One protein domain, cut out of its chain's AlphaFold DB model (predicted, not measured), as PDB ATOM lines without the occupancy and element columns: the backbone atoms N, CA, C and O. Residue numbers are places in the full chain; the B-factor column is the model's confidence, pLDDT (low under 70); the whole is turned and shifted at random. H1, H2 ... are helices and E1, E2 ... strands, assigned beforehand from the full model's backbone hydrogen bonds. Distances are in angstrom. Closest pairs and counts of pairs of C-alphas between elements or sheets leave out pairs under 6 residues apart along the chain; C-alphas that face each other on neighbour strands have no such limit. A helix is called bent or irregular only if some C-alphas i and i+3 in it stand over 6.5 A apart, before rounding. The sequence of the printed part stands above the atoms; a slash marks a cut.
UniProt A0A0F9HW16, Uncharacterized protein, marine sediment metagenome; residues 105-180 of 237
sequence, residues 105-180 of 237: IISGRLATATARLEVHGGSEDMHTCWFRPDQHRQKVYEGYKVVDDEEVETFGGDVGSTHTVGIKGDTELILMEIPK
ATOM      1  N   ILE A 105      10.607 -27.998  74.622       67.88
ATOM      2  CA  ILE A 105      10.549 -28.582  73.284       67.88
ATOM      3  C   ILE A 105      11.934 -29.090  72.900       67.88
ATOM      4  O   ILE A 105      12.911 -28.340  72.959       67.88
ATOM      5  N   ILE A 106      12.020 -30.338  72.445       68.44
ATOM      6  CA  ILE A 106      13.288 -30.952  72.033       68.44
ATOM      7  C   ILE A 106      13.192 -31.476  70.597       68.44
ATOM      8  O   ILE A 106      12.202 -32.094  70.201       68.44
ATOM      9  N   SER A 107      14.240 -31.258  69.798       63.97
ATOM     10  CA  SER A 107      14.274 -31.722  68.407       63.97
ATOM     11  C   SER A 107      14.416 -33.242  68.285       63.97
ATOM     12  O   SER A 107      15.046 -33.924  69.089       63.97
ATOM     13  N   GLY A 108      13.861 -33.779  67.204       60.38
ATOM     14  CA  GLY A 108      13.534 -35.192  67.092       60.38
ATOM     15  C   GLY A 108      14.496 -36.028  66.276       60.38
ATOM     16  O   GLY A 108      15.526 -35.564  65.792       60.38
ATOM     17  N   ARG A 109      14.100 -37.286  66.039       53.38
ATOM     18  CA  ARG A 109      14.907 -38.321  65.363       53.38
ATOM     19  C   ARG A 109      15.486 -37.919  64.000       53.38
ATOM     20  O   ARG A 109      16.510 -38.471  63.606       53.38
ATOM     21  N   LEU A 110      14.874 -36.984  63.279       53.78
ATOM     22  CA  LEU A 110      15.343 -36.554  61.954       53.78
ATOM     23  C   LEU A 110      16.398 -35.432  62.003       53.78
ATOM     24  O   LEU A 110      16.970 -35.098  60.972       53.78
ATOM     25  N   ALA A 111      16.711 -34.903  63.188       60.28
ATOM     26  CA  ALA A 111      17.716 -33.862  63.372       60.28
ATOM     27  C   ALA A 111      19.136 -34.440  63.556       60.28
ATOM     28  O   ALA A 111      19.314 -35.611  63.926       60.28
ATOM     29  N   THR A 112      20.161 -33.612  63.315       65.38
ATOM     30  CA  THR A 112      21.567 -33.949  63.613       65.38
ATOM     31  C   THR A 112      21.753 -34.232  65.107       65.38
ATOM     32  O   THR A 112      20.953 -33.803  65.935       65.38
ATOM     33  N   ALA A 113      22.820 -34.947  65.481       65.62
ATOM     34  CA  ALA A 113      23.062 -35.308  66.882       65.62
ATOM     35  C   ALA A 113      23.102 -34.092  67.830       65.62
ATOM     36  O   ALA A 113      22.629 -34.195  68.953       65.62
ATOM     37  N   THR A 114      23.624 -32.950  67.371       67.00
ATOM     38  CA  THR A 114      23.635 -31.692  68.131       67.00
ATOM     39  C   THR A 114      22.265 -31.033  68.175       67.00
ATOM     40  O   THR A 114      21.853 -30.591  69.237       67.00
ATOM     41  N   ALA A 115      21.531 -31.022  67.059       66.38
ATOM     42  CA  ALA A 115      20.193 -30.442  67.014       66.38
ATOM     43  C   ALA A 115      19.217 -31.190  67.939       66.38
ATOM     44  O   ALA A 115      18.393 -30.563  68.590       66.38
ATOM     45  N   ARG A 116      19.370 -32.515  68.101       67.06
ATOM     46  CA  ARG A 116      18.601 -33.335  69.065       67.06
ATOM     47  C   ARG A 116      18.798 -32.953  70.536       67.06
ATOM     48  O   ARG A 116      18.049 -33.434  71.377       67.06
ATOM     49  N   LEU A 117      19.821 -32.160  70.845       73.00
ATOM     50  CA  LEU A 117      20.099 -31.659  72.192       73.00
ATOM     51  C   LEU A 117      19.614 -30.227  72.391       73.00
ATOM     52  O   LEU A 117      19.710 -29.705  73.500       73.00
ATOM     53  N   GLU A 118      19.133 -29.568  71.340       75.00
ATOM     54  CA  GLU A 118      18.589 -28.227  71.474       75.00
ATOM     55  C   GLU A 118      17.275 -28.283  72.243       75.00
ATOM     56  O   GLU A 118      16.364 -29.042  71.903       75.00
ATOM     57  N   VAL A 119      17.223 -27.467  73.289       76.00
ATOM     58  CA  VAL A 119      16.082 -27.299  74.177       76.00
ATOM     59  C   VAL A 119      15.508 -25.920  73.893       76.00
ATOM     60  O   VAL A 119      16.201 -24.914  74.048       76.00
ATOM     61  N   HIS A 120      14.259 -25.881  73.445       74.19
ATOM     62  CA  HIS A 120      13.512 -24.659  73.157       74.19
ATOM     63  C   HIS A 120      12.331 -24.545  74.125       74.19
ATOM     64  O   HIS A 120      11.820 -25.554  74.594       74.19
ATOM     65  N   GLY A 121      11.868 -23.333  74.422       69.81
ATOM     66  CA  GLY A 121      10.770 -23.140  75.378       69.81
ATOM     67  C   GLY A 121      11.178 -23.374  76.841       69.81
ATOM     68  O   GLY A 121      12.354 -23.272  77.189       69.81
ATOM     69  N   GLY A 122      10.197 -23.650  77.702       72.38
ATOM     70  CA  GLY A 122      10.363 -23.750  79.158       72.38
ATOM     71  C   GLY A 122      10.177 -22.425  79.914       72.38
ATOM     72  O   GLY A 122       9.851 -21.388  79.337       72.38
ATOM     73  N   SER A 123      10.347 -22.474  81.238       79.31
ATOM     74  CA  SER A 123      10.232 -21.296  82.110       79.31
ATOM     75  C   SER A 123      11.457 -20.383  81.989       79.31
ATOM     76  O   SER A 123      12.588 -20.850  82.098       79.31
ATOM     77  N   GLU A 124      11.248 -19.068  81.850       81.25
ATOM     78  CA  GLU A 124      12.334 -18.069  81.784       81.25
ATOM     79  C   GLU A 124      13.201 -18.019  83.059       81.25
ATOM     80  O   GLU A 124      14.355 -17.573  83.021       81.25
ATOM     81  N   ASP A 125      12.656 -18.500  84.180       86.38
ATOM     82  CA  ASP A 125      13.318 -18.549  85.486       86.38
ATOM     83  C   ASP A 125      14.188 -19.800  85.684       86.38
ATOM     84  O   ASP A 125      14.920 -19.895  86.677       86.38
ATOM     85  N   MET A 126      14.132 -20.759  84.755       89.25
ATOM     86  CA  MET A 126      14.844 -22.031  84.839       89.25
ATOM     87  C   MET A 126      15.936 -22.122  83.773       89.25
ATOM     88  O   MET A 126      15.814 -21.621  82.658       89.25
ATOM     89  N   HIS A 127      17.041 -22.766  84.129       89.38
ATOM     90  CA  HIS A 127      18.105 -23.121  83.205       89.38
ATOM     91  C   HIS A 127      18.123 -24.634  83.011       89.38
ATOM     92  O   HIS A 127      18.317 -25.374  83.974       89.38
ATOM     93  N   THR A 128      17.959 -25.081  81.770       88.94
ATOM     94  CA  THR A 128      17.927 -26.494  81.380       88.94
ATOM     95  C   THR A 128      19.261 -26.942  80.787       88.94
ATOM     96  O   THR A 128      19.843 -26.243  79.955       88.94
ATOM     97  N   CYS A 129      19.731 -28.133  81.155       88.62
ATOM     98  CA  CYS A 129      20.959 -28.714  80.624       88.62
ATOM     99  C   CYS A 129      20.883 -30.247  80.568       88.62
ATOM    100  O   CYS A 129      20.265 -30.888  81.419       88.62
ATOM    101  N   TRP A 130      21.549 -30.831  79.574       88.12
ATOM    102  CA  TRP A 130      21.671 -32.277  79.415       88.12
ATOM    103  C   TRP A 130      22.831 -32.831  80.236       88.12
ATOM    104  O   TRP A 130      23.975 -32.394  80.082       88.12
ATOM    105  N   PHE A 131      22.558 -33.859  81.036       88.50
ATOM    106  CA  PHE A 131      23.575 -34.581  81.797       88.50
ATOM    107  C   PHE A 131      23.569 -36.066  81.484       88.50
ATOM    108  O   PHE A 131      22.565 -36.631  81.060       88.50
ATOM    109  N   ARG A 132      24.704 -36.724  81.717       86.75
ATOM    110  CA  ARG A 132      24.759 -38.184  81.639       86.75
ATOM    111  C   ARG A 132      24.106 -38.822  82.880       86.75
ATOM    112  O   ARG A 132      24.172 -38.232  83.962       86.75
ATOM    113  N   PRO A 133      23.544 -40.040  82.778       84.56
ATOM    114  CA  PRO A 133      22.894 -40.718  83.897       84.56
ATOM    115  C   PRO A 133      23.821 -40.976  85.088       84.56
ATOM    116  O   PRO A 133      23.390 -40.905  86.237       84.56
ATOM    117  N   ASP A 134      25.112 -41.214  84.847       86.19
ATOM    118  CA  ASP A 134      26.116 -41.387  85.905       86.19
ATOM    119  C   ASP A 134      26.342 -40.105  86.728       86.19
ATOM    120  O   ASP A 134      26.708 -40.176  87.902       86.19
ATOM    121  N   GLN A 135      26.051 -38.935  86.155       86.81
ATOM    122  CA  GLN A 135      26.136 -37.637  86.826       86.81
ATOM    123  C   GLN A 135      24.862 -37.274  87.597       86.81
ATOM    124  O   GLN A 135      24.896 -36.339  88.399       86.81
ATOM    125  N   HIS A 136      23.761 -38.009  87.404       87.00
ATOM    126  CA  HIS A 136      22.447 -37.678  87.958       87.00
ATOM    127  C   HIS A 136      22.507 -37.403  89.464       87.00
ATOM    128  O   HIS A 136      22.124 -36.332  89.930       87.00
ATOM    129  N   ARG A 137      23.084 -38.333  90.236       88.31
ATOM    130  CA  ARG A 137      23.163 -38.198  91.696       88.31
ATOM    131  C   ARG A 137      23.928 -36.943  92.117       88.31
ATOM    132  O   ARG A 137      23.500 -36.253  93.037       88.31
ATOM    133  N   GLN A 138      25.046 -36.649  91.456       93.50
ATOM    134  CA  GLN A 138      25.833 -35.450  91.737       93.50
ATOM    135  C   GLN A 138      25.036 -34.184  91.402       93.50
ATOM    136  O   GLN A 138      25.013 -33.250  92.199       93.50
ATOM    137  N   LYS A 139      24.353 -34.164  90.255       92.56
ATOM    138  CA  LYS A 139      23.584 -33.004  89.798       92.56
ATOM    139  C   LYS A 139      22.384 -32.705  90.687       92.56
ATOM    140  O   LYS A 139      22.147 -31.542  90.997       92.56
ATOM    141  N   VAL A 140      21.723 -33.733  91.215       90.62
ATOM    142  CA  VAL A 140      20.674 -33.559  92.230       90.62
ATOM    143  C   VAL A 140      21.218 -32.904  93.504       90.62
ATOM    144  O   VAL A 140      20.614 -31.963  94.014       90.62
ATOM    145  N   TYR A 141      22.388 -33.319  94.005       90.12
ATOM    146  CA  TYR A 141      23.028 -32.626  95.138       90.12
ATOM    147  C   TYR A 141      23.433 -31.186  94.805       90.12
ATOM    148  O   TYR A 141      23.502 -30.333  95.688       90.12
ATOM    149  N   GLU A 142      23.697 -30.907  93.532       88.62
ATOM    150  CA  GLU A 142      23.948 -29.569  93.015       88.62
ATOM    151  C   GLU A 142      22.658 -28.748  92.794       88.62
ATOM    152  O   GLU A 142      22.747 -27.626  92.306       88.62
ATOM    153  N   GLY A 143      21.481 -29.246  93.180       88.31
ATOM    154  CA  GLY A 143      20.218 -28.504  93.099       88.31
ATOM    155  C   GLY A 143      19.497 -28.610  91.755       88.31
ATOM    156  O   GLY A 143      18.469 -27.965  91.570       88.31
ATOM    157  N   TYR A 144      19.995 -29.433  90.829       92.62
ATOM    158  CA  TYR A 144      19.265 -29.743  89.605       92.62
ATOM    159  C   TYR A 144      18.119 -30.716  89.897       92.62
ATOM    160  O   TYR A 144      18.276 -31.668  90.664       92.62
ATOM    161  N   LYS A 145      16.990 -30.531  89.221       91.06
ATOM    162  CA  LYS A 145      15.870 -31.477  89.181       91.06
ATOM    163  C   LYS A 145      15.662 -31.975  87.757       91.06
ATOM    164  O   LYS A 145      15.973 -31.261  86.812       91.06
ATOM    165  N   VAL A 146      15.183 -33.203  87.597       88.00
ATOM    166  CA  VAL A 146      14.780 -33.710  86.277       88.00
ATOM    167  C   VAL A 146      13.577 -32.890  85.808       88.00
ATOM    168  O   VAL A 146      12.706 -32.585  86.628       88.00
ATOM    169  N   VAL A 147      13.574 -32.475  84.541       86.31
ATOM    170  CA  VAL A 147      12.411 -31.789  83.954       86.31
ATOM    171  C   VAL A 147      11.256 -32.783  83.910       86.31
ATOM    172  O   VAL A 147      11.478 -33.946  83.588       86.31
ATOM    173  N   ASP A 148      10.050 -32.355  84.273       76.25
ATOM    174  CA  ASP A 148       8.902 -33.259  84.280       76.25
ATOM    175  C   ASP A 148       8.595 -33.739  82.855       76.25
ATOM    176  O   ASP A 148       8.566 -32.945  81.916       76.25
ATOM    177  N   ASP A 149       8.361 -35.040  82.687       68.06
ATOM    178  CA  ASP A 149       8.059 -35.641  81.386       68.06
ATOM    179  C   ASP A 149       6.753 -35.080  80.800       68.06
ATOM    180  O   ASP A 149       6.599 -35.031  79.581       68.06
ATOM    181  N   GLU A 150       5.828 -34.628  81.658       64.31
ATOM    182  CA  GLU A 150       4.586 -33.955  81.252       64.31
ATOM    183  C   GLU A 150       4.822 -32.549  80.677       64.31
ATOM    184  O   GLU A 150       3.994 -32.043  79.920       64.31
ATOM    185  N   GLU A 151       5.957 -31.929  81.003       62.84
ATOM    186  CA  GLU A 151       6.360 -30.606  80.517       62.84
ATOM    187  C   GLU A 151       7.297 -30.689  79.299       62.84
ATOM    188  O   GLU A 151       7.698 -29.648  78.772       62.84
ATOM    189  N   VAL A 152       7.653 -31.901  78.844       67.50
ATOM    190  CA  VAL A 152       8.580 -32.137  77.729       67.50
ATOM    191  C   VAL A 152       7.854 -32.691  76.506       67.50
ATOM    192  O   VAL A 152       7.424 -33.844  76.465       67.50
ATOM    193  N   GLU A 153       7.820 -31.896  75.440       64.31
ATOM    194  CA  GLU A 153       7.385 -32.341  74.121       64.31
ATOM    195  C   GLU A 153       8.590 -32.561  73.197       64.31
ATOM    196  O   GLU A 153       9.456 -31.698  73.042       64.31
ATOM    197  N   THR A 154       8.647 -33.716  72.530       57.50
ATOM    198  CA  THR A 154       9.698 -34.004  71.548       57.50
ATOM    199  C   THR A 154       9.156 -34.063  70.129       57.50
ATOM    200  O   THR A 154       8.056 -34.547  69.834       57.50
ATOM    201  N   PHE A 155       9.988 -33.624  69.196       51.69
ATOM    202  CA  PHE A 155       9.743 -33.806  67.779       51.69
ATOM    203  C   PHE A 155       9.946 -35.296  67.413       51.69
ATOM    204  O   PHE A 155      10.877 -35.962  67.859       51.69
ATOM    205  N   GLY A 156       9.065 -35.872  66.596       50.72
ATOM    206  CA  GLY A 156       9.154 -37.280  66.171       50.72
ATOM    207  C   GLY A 156       8.630 -38.364  67.137       50.72
ATOM    208  O   GLY A 156       8.719 -39.536  66.774       50.72
ATOM    209  N   GLY A 157       8.027 -38.009  68.281       43.84
ATOM    210  CA  GLY A 157       7.117 -38.892  69.036       43.84
ATOM    211  C   GLY A 157       7.679 -39.663  70.242       43.84
ATOM    212  O   GLY A 157       6.957 -40.503  70.774       43.84
ATOM    213  N   ASP A 158       8.909 -39.397  70.688       52.78
ATOM    214  CA  ASP A 158       9.475 -40.009  71.903       52.78
ATOM    215  C   ASP A 158       9.213 -39.102  73.121       52.78
ATOM    216  O   ASP A 158       9.869 -38.087  73.262       52.78
ATOM    217  N   VAL A 159       8.263 -39.392  74.006       56.19
ATOM    218  CA  VAL A 159       7.953 -38.496  75.147       56.19
ATOM    219  C   VAL A 159       8.970 -38.668  76.284       56.19
ATOM    220  O   VAL A 159       9.343 -39.802  76.590       56.19
ATOM    221  N   GLY A 160       9.361 -37.564  76.931       65.31
ATOM    222  CA  GLY A 160      10.057 -37.571  78.221       65.31
ATOM    223  C   GLY A 160      11.392 -36.824  78.272       65.31
ATOM    224  O   GLY A 160      11.991 -36.456  77.267       65.31
ATOM    225  N   SER A 161      11.884 -36.636  79.491       71.62
ATOM    226  CA  SER A 161      13.111 -35.923  79.867       71.62
ATOM    227  C   SER A 161      14.406 -36.673  79.545       71.62
ATOM    228  O   SER A 161      15.497 -36.200  79.859       71.62
ATOM    229  N   THR A 162      14.324 -37.850  78.927       74.19
ATOM    230  CA  THR A 162      15.463 -38.741  78.709       74.19
ATOM    231  C   THR A 162      15.649 -39.012  77.221       74.19
ATOM    232  O   THR A 162      14.757 -39.527  76.555       74.19
ATOM    233  N   HIS A 163      16.820 -38.666  76.684       69.12
ATOM    234  CA  HIS A 163      17.114 -38.742  75.254       69.12
ATOM    235  C   HIS A 163      18.311 -39.632  74.954       69.12
ATOM    236  O   HIS A 163      19.354 -39.558  75.596       69.12
ATOM    237  N   THR A 164      18.197 -40.428  73.895       65.44
ATOM    238  CA  THR A 164      19.298 -41.244  73.386       65.44
ATOM    239  C   THR A 164      19.993 -40.547  72.216       65.44
ATOM    240  O   THR A 164      19.412 -40.375  71.140       65.44
ATOM    241  N   VAL A 165      21.263 -40.175  72.383       61.03
ATOM    242  CA  VAL A 165      22.046 -39.484  71.347       61.03
ATOM    243  C   VAL A 165      23.140 -40.392  70.794       61.03
ATOM    244  O   VAL A 165      24.113 -40.701  71.472       61.03
ATOM    245  N   GLY A 166      23.002 -40.808  69.527       56.84
ATOM    246  CA  GLY A 166      24.036 -41.564  68.810       56.84
ATOM    247  C   GLY A 166      23.525 -42.450  67.667       56.84
ATOM    248  O   GLY A 166      22.335 -42.739  67.548       56.84
ATOM    249  N   ILE A 167      24.449 -42.913  66.816       45.66
ATOM    250  CA  ILE A 167      24.203 -43.902  65.750       45.66
ATOM    251  C   ILE A 167      24.407 -45.287  66.372       45.66
ATOM    252  O   ILE A 167      25.498 -45.830  66.241       45.66
ATOM    253  N   LYS A 168      23.412 -45.781  67.125       50.62
ATOM    254  CA  LYS A 168      23.240 -47.169  67.645       50.62
ATOM    255  C   LYS A 168      22.409 -47.241  68.932       50.62
ATOM    256  O   LYS A 168      22.124 -48.342  69.376       50.62
ATOM    257  N   GLY A 169      21.994 -46.104  69.491       53.91
ATOM    258  CA  GLY A 169      21.223 -46.086  70.736       53.91
ATOM    259  C   GLY A 169      22.072 -45.975  72.007       53.91
ATOM    260  O   GLY A 169      21.518 -46.037  73.094       53.91
ATOM    261  N   ASP A 170      23.383 -45.749  71.891       59.03
ATOM    262  CA  ASP A 170      24.263 -45.642  73.058       59.03
ATOM    263  C   ASP A 170      24.755 -44.206  73.262       59.03
ATOM    264  O   ASP A 170      25.744 -43.765  72.679       59.03
ATOM    265  N   THR A 171      23.997 -43.480  74.077       55.91
ATOM    266  CA  THR A 171      24.391 -42.514  75.118       55.91
ATOM    267  C   THR A 171      23.081 -41.854  75.519       55.91
ATOM    268  O   THR A 171      22.548 -41.006  74.803       55.91
ATOM    269  N   GLU A 172      22.524 -42.321  76.625       72.31
ATOM    270  CA  GLU A 172      21.354 -41.736  77.264       72.31
ATOM    271  C   GLU A 172      21.788 -40.442  77.962       72.31
ATOM    272  O   GLU A 172      22.852 -40.397  78.580       72.31
ATOM    273  N   LEU A 173      21.019 -39.375  77.805       83.81
ATOM    274  CA  LEU A 173      21.170 -38.113  78.514       83.81
ATOM    275  C   LEU A 173      19.844 -37.787  79.186       83.81
ATOM    276  O   LEU A 173      18.782 -38.067  78.640       83.81
ATOM    277  N   ILE A 174      19.925 -37.170  80.355       84.81
ATOM    278  CA  ILE A 174      18.786 -36.756  81.163       84.81
ATOM    279  C   ILE A 174      18.750 -35.233  81.149       84.81
ATOM    280  O   ILE A 174      19.756 -34.579  81.450       84.81
ATOM    281  N   LEU A 175      17.602 -34.674  80.786       87.88
ATOM    282  CA  LEU A 175      17.345 -33.253  80.852       87.88
ATOM    283  C   LEU A 175      17.053 -32.878  82.295       87.88
ATOM    284  O   LEU A 175      16.116 -33.380  82.919       87.88
ATOM    285  N   MET A 176      17.864 -31.976  82.825       91.00
ATOM    286  CA  MET A 176      17.668 -31.450  84.162       91.00
ATOM    287  C   MET A 176      17.630 -29.932  84.126       91.00
ATOM    288  O   MET A 176      18.243 -29.296  83.270       91.00
ATOM    289  N   GLU A 177      16.947 -29.347  85.096       92.00
ATOM    290  CA  GLU A 177      16.809 -27.915  85.258       92.00
ATOM    291  C   GLU A 177      17.188 -27.450  86.663       92.00
ATOM    292  O   GLU A 177      17.101 -28.189  87.643       92.00
ATOM    293  N   ILE A 178      17.625 -26.202  86.754       94.06
ATOM    294  CA  ILE A 178      17.994 -25.519  87.994       94.06
ATOM    295  C   ILE A 178      17.493 -24.071  87.915       94.06
ATOM    296  O   ILE A 178      17.442 -23.518  86.811       94.06
ATOM    297  N   PRO A 179      17.142 -23.409  89.033       94.06
ATOM    298  CA  PRO A 179      16.818 -21.991  88.999       94.06
ATOM    299  C   PRO A 179      17.957 -21.174  88.383       94.06
ATOM    300  O   PRO A 179      19.121 -21.291  88.781       94.06
ATOM    301  N   LYS A 180      17.621 -20.299  87.436       91.88
ATOM    302  CA  LYS A 180      18.595 -19.511  86.672       91.88
ATOM    303  C   LYS A 180      19.520 -18.689  87.571       91.88
ATOM    304  O   LYS A 180      20.725 -18.667  87.351       91.88
TER     305      LYS A 180
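What this domain is: This is residues 105 to 180 of the 237 residues of an uncharacterized protein of marine sediment metagenome (UniProt A0A0F9HW16). What would one see first? A narrow three-stranded sheet, with the long strand E5 in its middle, has the short helix H1 over one face, while the small strands E1 and E3 and the long unnamed stretch of residues 105 to 118 lie on the side away from H1. E4 pairs beside the first residues of E5 and E2 beside the rest, in a staggered way. What are the counts and the size? The printed part has 76 residues, with one named helix and five named strands in the order E1 E2 H1 E3 E4 E5; the sheet runs E2 E5 E4, all antiparallel, and the class is mixed, with under half of the residues in named elements. The whole is compact, with a radius of gyration of the C-alphas of 12.0 A and spans of 32 by 26 by 19 A.

How they stand to each other: How is the sheet paired? E5, residues 172 to 179, is antiparallel to E2, residues 126 to 131, at 156 degrees, with N 127 and O 178 2.8 A apart, within hydrogen-bond range. E5 and E4, residues 162 to 164, form a hairpin at 143 degrees, with N 163 and O 173 2.8 A apart, also within range. Residues 145 to 146 pair antiparallel with residues 176 to 177 of E5. Where is the helix? H1, residues 133 to 141, is on the sheet at a height of 7.4 A, only just over E2 with 3 of its C-alphas falling on that strand, and runs along the strands at 23 degrees to E2 on the local plane. Its closest C-alphas to E5 are those of Pro 133 and Leu 173, 6.2 A apart. In its backbone 3 of 5 O i to N i+4 pairs and 4 of 6 O i to N i+3 pairs are within hydrogen-bond range. What of the two other strands? E1, residues 119 to 121, and E3, residues 152 to 154, pair with no named strand and are near each other, with 5 pairs of C-alphas within 10 A. E3 is apart from E2, E4 and E5.

Where its parts are: How long are the elements? E5 measures 23.4 A from first to last C-alpha, E2 15.6 A and H1 13.9 A; H1 is irregular, with C-alphas 134 and 137 7.2 A apart. Where do they begin and end? E1 begins at C-alpha 119, (16.082, -27.299, 74.177), and E5 ends at C-alpha 179, (16.818, -21.991, 88.999).

The domain as a whole: How far does it reach? The two C-alphas farthest apart are those of Asp 125 and Lys 168, at 35.2 A. Is it cut, and where is confidence low? The printed part has no cut, and no link between named elements is long. The mean pLDDT of the printed part is 74.2, with residues 105 to 116, 121, 149 to 160 and 163 to 171 under 70.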